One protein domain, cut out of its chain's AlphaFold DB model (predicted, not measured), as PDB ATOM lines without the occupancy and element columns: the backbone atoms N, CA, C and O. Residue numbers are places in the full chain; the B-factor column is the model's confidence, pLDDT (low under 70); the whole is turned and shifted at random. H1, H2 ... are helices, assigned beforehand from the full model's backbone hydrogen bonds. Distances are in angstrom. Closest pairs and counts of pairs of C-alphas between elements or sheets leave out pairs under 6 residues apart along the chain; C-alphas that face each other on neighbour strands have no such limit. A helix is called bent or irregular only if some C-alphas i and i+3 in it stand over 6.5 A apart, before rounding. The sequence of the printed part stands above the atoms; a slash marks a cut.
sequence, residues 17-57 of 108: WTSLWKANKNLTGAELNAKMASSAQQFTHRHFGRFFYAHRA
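What this domain is: This is residues 17 to 57 of the 108 residues of an uncharacterized protein of Perkinsus marinus (strain ATCC 50983 / TXsc) (UniProt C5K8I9). One long helix, H2, makes the length of the model, and a short helix, H1, is set at a corner by one end of it, so that the two together have the outline of an L. Most of H2 and the short tail after it reach away from that corner with nothing beside them. The printed part has 41 residues, with two named helices in the order H1, H2 and no named strand; the class is all helix. The whole is extended, with a radius of gyration of the C-alphas of 14.5 A, and the C-alphas span 46 by 21 by 8 A.

How they stand to each other: H1, residues 17 to 24, comes first, and a tight link of 4 residues joins it to H2, residues 29 to 54. The two helices are close but not clearly touching, with 1 pair of C-alphas within 8 A. Their closest C-alphas, those of Asn 24 and Leu 32, are 7.2 A apart. Their lines stand at a steep tilt of 69 degrees, only just short of about perpendicular, and they run opposite ways. In H1 and H2 every O i to N i+4 pair is within hydrogen-bond range. Residues 17 to 23, which belong to H1, stand free, and so do residues 36 to 57, of which 36 to 54 belong to H2.

Where its parts are: H1 begins with C-alpha 17 at (-17.293, -7.908, -13.508) and measures 10.7 A from first to last C-alpha. H2 begins with C-alpha 29 at (-10.721, -7.475, -30.193) and ends with C-alpha 54 at (-8.021, -40.072, -12.310), 37.3 A away. Neither helix is bent or irregular.

The domain as a whole: The two C-alphas farthest apart, those of Asn 26 and Ala 57, are 46.0 A apart. The printed part has no cut. The mean pLDDT of the printed part is 85.6, and residue 57 is under 70.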
ATOM      1  N   TRP A  17     -17.109  -8.633 -12.244       81.50
ATOM      2  CA  TRP A  17     -17.293  -7.908 -13.508       81.50
ATOM      3  C   TRP A  17     -16.356  -6.708 -13.630       81.50
ATOM      4  O   TRP A  17     -15.704  -6.523 -14.654       81.50
ATOM      5  N   THR A  18     -16.232  -5.918 -12.561       88.06
ATOM      6  CA  THR A  18     -15.307  -4.776 -12.540       88.06
ATOM      7  C   THR A  18     -13.845  -5.216 -12.633       88.06
ATOM      8  O   THR A  18     -13.059  -4.550 -13.303       88.06
ATOM      9  N   SER A  19     -13.472  -6.346 -12.025       87.50
ATOM     10  CA  SER A  19     -12.132  -6.927 -12.156       87.50
ATOM     11  C   SER A  19     -11.866  -7.423 -13.577       87.50
ATOM     12  O   SER A  19     -10.803  -7.151 -14.134       87.50
ATOM     13  N   LEU A  20     -12.833  -8.112 -14.187       87.12
ATOM     14  CA  LEU A  20     -12.737  -8.605 -15.558       87.12
ATOM     15  C   LEU A  20     -12.605  -7.448 -16.549       87.12
ATOM     16  O   LEU A  20     -11.742  -7.489 -17.422       87.12
ATOM     17  N   TRP A  21     -13.400  -6.391 -16.383       87.25
ATOM     18  CA  TRP A  21     -13.291  -5.190 -17.202       87.25
ATOM     19  C   TRP A  21     -11.927  -4.516 -17.026       87.25
ATOM     20  O   TRP A  21     -11.226  -4.294 -18.012       87.25
ATOM     21  N   LYS A  22     -11.482  -4.267 -15.784       90.88
ATOM     22  CA  LYS A  22     -10.168  -3.652 -15.512       90.88
ATOM     23  C   LYS A  22      -9.015  -4.428 -16.156       90.88
ATOM     24  O   LYS A  22      -8.090  -3.805 -16.666       90.88
ATOM     25  N   ALA A  23      -9.087  -5.758 -16.164       89.12
ATOM     26  CA  ALA A  23      -8.050  -6.631 -16.713       89.12
ATOM     27  C   ALA A  23      -8.041  -6.732 -18.252       89.12
ATOM     28  O   ALA A  23      -7.095  -7.294 -18.809       89.12
ATOM     29  N   ASN A  24      -9.087  -6.253 -18.938       91.44
ATOM     30  CA  ASN A  24      -9.253  -6.437 -20.386       91.44
ATOM     31  C   ASN A  24      -9.620  -5.155 -21.156       91.44
ATOM     32  O   ASN A  24      -9.607  -5.180 -22.380       91.44
ATOM     33  N   LYS A  25      -9.902  -4.031 -20.481       90.62
ATOM     34  CA  LYS A  25     -10.385  -2.778 -21.102       90.62
ATOM     35  C   LYS A  25      -9.469  -2.166 -22.172       90.62
ATOM     36  O   LYS A  25      -9.943  -1.369 -22.968       90.62
ATOM     37  N   ASN A  26      -8.180  -2.504 -22.157       94.81
ATOM     38  CA  ASN A  26      -7.175  -1.956 -23.073       94.81
ATOM     39  C   ASN A  26      -6.807  -2.933 -24.204       94.81
ATOM     40  O   ASN A  26      -5.915  -2.628 -24.985       94.81
ATOM     41  N   LEU A  27      -7.427  -4.116 -24.255       91.94
ATOM     42  CA  LEU A  27      -7.135  -5.117 -25.278       91.94
ATOM     43  C   LEU A  27      -7.920  -4.817 -26.553       91.94
ATOM     44  O   LEU A  27      -9.100  -4.464 -26.504       91.94
ATOM     45  N   THR A  28      -7.283  -5.030 -27.698       94.88
ATOM     46  CA  THR A  28      -7.972  -5.077 -28.990       94.88
ATOM     47  C   THR A  28      -8.863  -6.320 -29.079       94.88
ATOM     48  O   THR A  28      -8.685  -7.300 -28.351       94.88
ATOM     49  N   GLY A  29      -9.829  -6.324 -30.005       90.94
ATOM     50  CA  GLY A  29     -10.721  -7.475 -30.193       90.94
ATOM     51  C   GLY A  29      -9.980  -8.777 -30.530       90.94
ATOM     52  O   GLY A  29     -10.361  -9.847 -30.056       90.94
ATOM     53  N   ALA A  30      -8.884  -8.695 -31.292       93.12
ATOM     54  CA  ALA A  30      -8.050  -9.851 -31.621       93.12
ATOM     55  C   ALA A  30      -7.330 -10.410 -30.382       93.12
ATOM     56  O   ALA A  30      -7.358 -11.619 -30.140       93.12
ATOM     57  N   GLU A  31      -6.750  -9.538 -29.556       92.94
ATOM     58  CA  GLU A  31      -6.079  -9.933 -28.313       92.94
ATOM     59  C   GLU A  31      -7.061 -10.505 -27.290       92.94
ATOM     60  O   GLU A  31      -6.744 -11.479 -26.605       92.94
ATOM     61  N   LEU A  32      -8.273  -9.946 -27.208       91.75
ATOM     62  CA  LEU A  32      -9.327 -10.469 -26.346       91.75
ATOM     63  C   LEU A  32      -9.712 -11.896 -26.753       91.75
ATOM     64  O   LEU A  32      -9.753 -12.779 -25.896       91.75
ATOM     65  N   ASN A  33      -9.935 -12.140 -28.048       91.25
ATOM     66  CA  ASN A  33     -10.259 -13.472 -28.563       91.25
ATOM     67  C   ASN A  33      -9.129 -14.474 -28.306       91.25
ATOM     68  O   ASN A  33      -9.385 -15.578 -27.821       91.25
ATOM     69  N   ALA A  34      -7.875 -14.084 -28.553       94.06
ATOM     70  CA  ALA A  34      -6.714 -14.928 -28.276       94.06
ATOM     71  C   ALA A  34      -6.598 -15.265 -26.778       94.06
ATOM     72  O   ALA A  34      -6.410 -16.424 -26.398       94.06
ATOM     73  N   LYS A  35      -6.782 -14.268 -25.903       91.56
ATOM     74  CA  LYS A  35      -6.752 -14.441 -24.445       91.56
ATOM     75  C   LYS A  35      -7.897 -15.320 -23.945       91.56
ATOM     76  O   LYS A  35      -7.678 -16.153 -23.062       91.56
ATOM     77  N   MET A  36      -9.098 -15.170 -24.506       89.50
ATOM     78  CA  MET A  36     -10.245 -16.029 -24.206       89.50
ATOM     79  C   MET A  36      -9.992 -17.475 -24.631       89.50
ATOM     80  O   MET A  36     -10.182 -18.372 -23.812       89.50
ATOM     81  N   ALA A  37      -9.512 -17.705 -25.855       89.00
ATOM     82  CA  ALA A  37      -9.194 -19.043 -26.350       89.00
ATOM     83  C   ALA A  37      -8.129 -19.727 -25.478       89.00
ATOM     84  O   ALA A  37      -8.324 -20.857 -25.032       89.00
ATOM     85  N   SER A  38      -7.051 -19.011 -25.147       92.94
ATOM     86  CA  SER A  38      -5.987 -19.523 -24.277       92.94
ATOM     87  C   SER A  38      -6.489 -19.829 -22.861       92.94
ATOM     88  O   SER A  38      -6.225 -20.905 -22.322       92.94
ATOM     89  N   SER A  39      -7.279 -18.929 -22.266       88.56
ATOM     90  CA  SER A  39      -7.854 -19.139 -20.928       88.56
ATOM     91  C   SER A  39      -8.807 -20.333 -20.906       88.56
ATOM     92  O   SER A  39      -8.751 -21.148 -19.985       88.56
ATOM     93  N   ALA A  40      -9.651 -20.465 -21.932       86.50
ATOM     94  CA  ALA A  40     -10.565 -21.588 -22.080       86.50
ATOM     95  C   ALA A  40      -9.797 -22.907 -22.223       86.50
ATOM     96  O   ALA A  40     -10.104 -23.858 -21.512       86.50
ATOM     97  N   GLN A  41      -8.760 -22.951 -23.062       88.12
ATOM     98  CA  GLN A  41      -7.910 -24.128 -23.233       88.12
ATOM     99  C   GLN A  41      -7.212 -24.532 -21.928       88.12
ATOM    100  O   GLN A  41      -7.190 -25.707 -21.572       88.12
ATOM    101  N   GLN A  42      -6.651 -23.575 -21.183       91.31
ATOM    102  CA  GLN A  42      -6.004 -23.870 -19.903       91.31
ATOM    103  C   GLN A  42      -7.010 -24.366 -18.863       91.31
ATOM    104  O   GLN A  42      -6.724 -25.307 -18.119       91.31
ATOM    105  N   PHE A  43      -8.190 -23.748 -18.808       87.81
ATOM    106  CA  PHE A  43      -9.254 -24.160 -17.905       87.81
ATOM    107  C   PHE A  43      -9.710 -25.587 -18.212       87.81
ATOM    108  O   PHE A  43      -9.724 -26.426 -17.309       87.81
ATOM    109  N   THR A  44     -10.030 -25.880 -19.475       84.00
ATOM    110  CA  THR A  44     -10.477 -27.212 -19.890       84.00
ATOM    111  C   THR A  44      -9.379 -28.240 -19.665       84.00
ATOM    112  O   THR A  44      -9.643 -29.259 -19.035       84.00
ATOM    113  N   HIS A  45      -8.134 -27.962 -20.058       84.50
ATOM    114  CA  HIS A  45      -7.024 -28.891 -19.863       84.50
ATOM    115  C   HIS A  45      -6.784 -29.218 -18.383       84.50
ATOM    116  O   HIS A  45      -6.606 -30.381 -18.038       84.50
ATOM    117  N   ARG A  46      -6.844 -28.231 -17.479       86.12
ATOM    118  CA  ARG A  46      -6.660 -28.474 -16.037       86.12
ATOM    119  C   ARG A  46      -7.796 -29.297 -15.428       86.12
ATOM    120  O   ARG A  46      -7.532 -30.212 -14.651       86.12
ATOM    121  N   HIS A  47      -9.045 -28.989 -15.772       81.19
ATOM    122  CA  HIS A  47     -10.206 -29.660 -15.178       81.19
ATOM    123  C   HIS A  47     -10.424 -31.047 -15.776       81.19
ATOM    124  O   HIS A  47     -10.498 -32.036 -15.045       81.19
ATOM    125  N   PHE A  48     -10.460 -31.139 -17.106       77.56
ATOM    126  CA  PHE A  48     -10.629 -32.413 -17.788       77.56
ATOM    127  C   PHE A  48      -9.380 -33.279 -17.669       77.56
ATOM    128  O   PHE A  48      -9.514 -34.470 -17.428       77.56
ATOM    129  N   GLY A  49      -8.173 -32.714 -17.736       76.81
ATOM    130  CA  GLY A  49      -6.934 -33.476 -17.554       76.81
ATOM    131  C   GLY A  49      -6.874 -34.174 -16.196       76.81
ATOM    132  O   GLY A  49      -6.573 -35.363 -16.140       76.81
ATOM    133  N   ARG A  50      -7.259 -33.491 -15.106       78.56
ATOM    134  CA  ARG A  50      -7.362 -34.113 -13.774       78.56
ATOM    135  C   ARG A  50      -8.411 -35.224 -13.742       78.56
ATOM    136  O   ARG A  50      -8.161 -36.281 -13.166       78.56
ATOM    137  N   PHE A  51      -9.566 -34.992 -14.361       74.88
ATOM    138  CA  PHE A  51     -10.643 -35.972 -14.433       74.88
ATOM    139  C   PHE A  51     -10.225 -37.224 -15.224       74.88
ATOM    140  O   PHE A  51     -10.316 -38.329 -14.697       74.88
ATOM    141  N   PHE A  52      -9.690 -37.068 -16.434       72.94
ATOM    142  CA  PHE A  52      -9.227 -38.177 -17.272       72.94
ATOM    143  C   PHE A  52      -8.034 -38.916 -16.662       72.94
ATOM    144  O   PHE A  52      -7.982 -40.140 -16.718       72.94
ATOM    145  N   TYR A  53      -7.103 -38.204 -16.020       77.69
ATOM    146  CA  TYR A  53      -5.981 -38.832 -15.323       77.69
ATOM    147  C   TYR A  53      -6.447 -39.719 -14.162       77.69
ATOM    148  O   TYR A  53      -5.929 -40.820 -13.985       77.69
ATOM    149  N   ALA A  54      -7.442 -39.273 -13.390       73.31
ATOM    150  CA  ALA A  54      -8.021 -40.072 -12.310       73.31
ATOM    151  C   ALA A  54      -8.777 -41.310 -12.831       73.31
ATOM    152  O   ALA A  54      -8.800 -42.339 -12.165       73.31
ATOM    153  N   HIS A  55      -9.332 -41.232 -14.042       73.19
ATOM    154  CA  HIS A  55     -10.140 -42.279 -14.671       73.19
ATOM    155  C   HIS A  55      -9.369 -43.063 -15.751       73.19
ATOM    156  O   HIS A  55      -9.956 -43.658 -16.644       73.19
ATOM    157  N   ARG A  56      -8.034 -43.098 -15.696       70.25
ATOM    158  CA  ARG A  56      -7.211 -43.793 -16.705       70.25
ATOM    159  C   ARG A  56      -7.124 -45.317 -16.538       70.25
ATOM    160  O   ARG A  56      -6.555 -45.975 -17.401       70.25
ATOM    161  N   ALA A  57      -7.620 -45.877 -15.432       64.12
ATOM    162  CA  ALA A  57      -7.465 -47.293 -15.097       64.12
ATOM    163  C   ALA A  57      -8.824 -47.990 -14.901       64.12
ATOM    164  O   ALA A  57      -9.657 -47.531 -14.122       64.12
TER     165      ALA A  57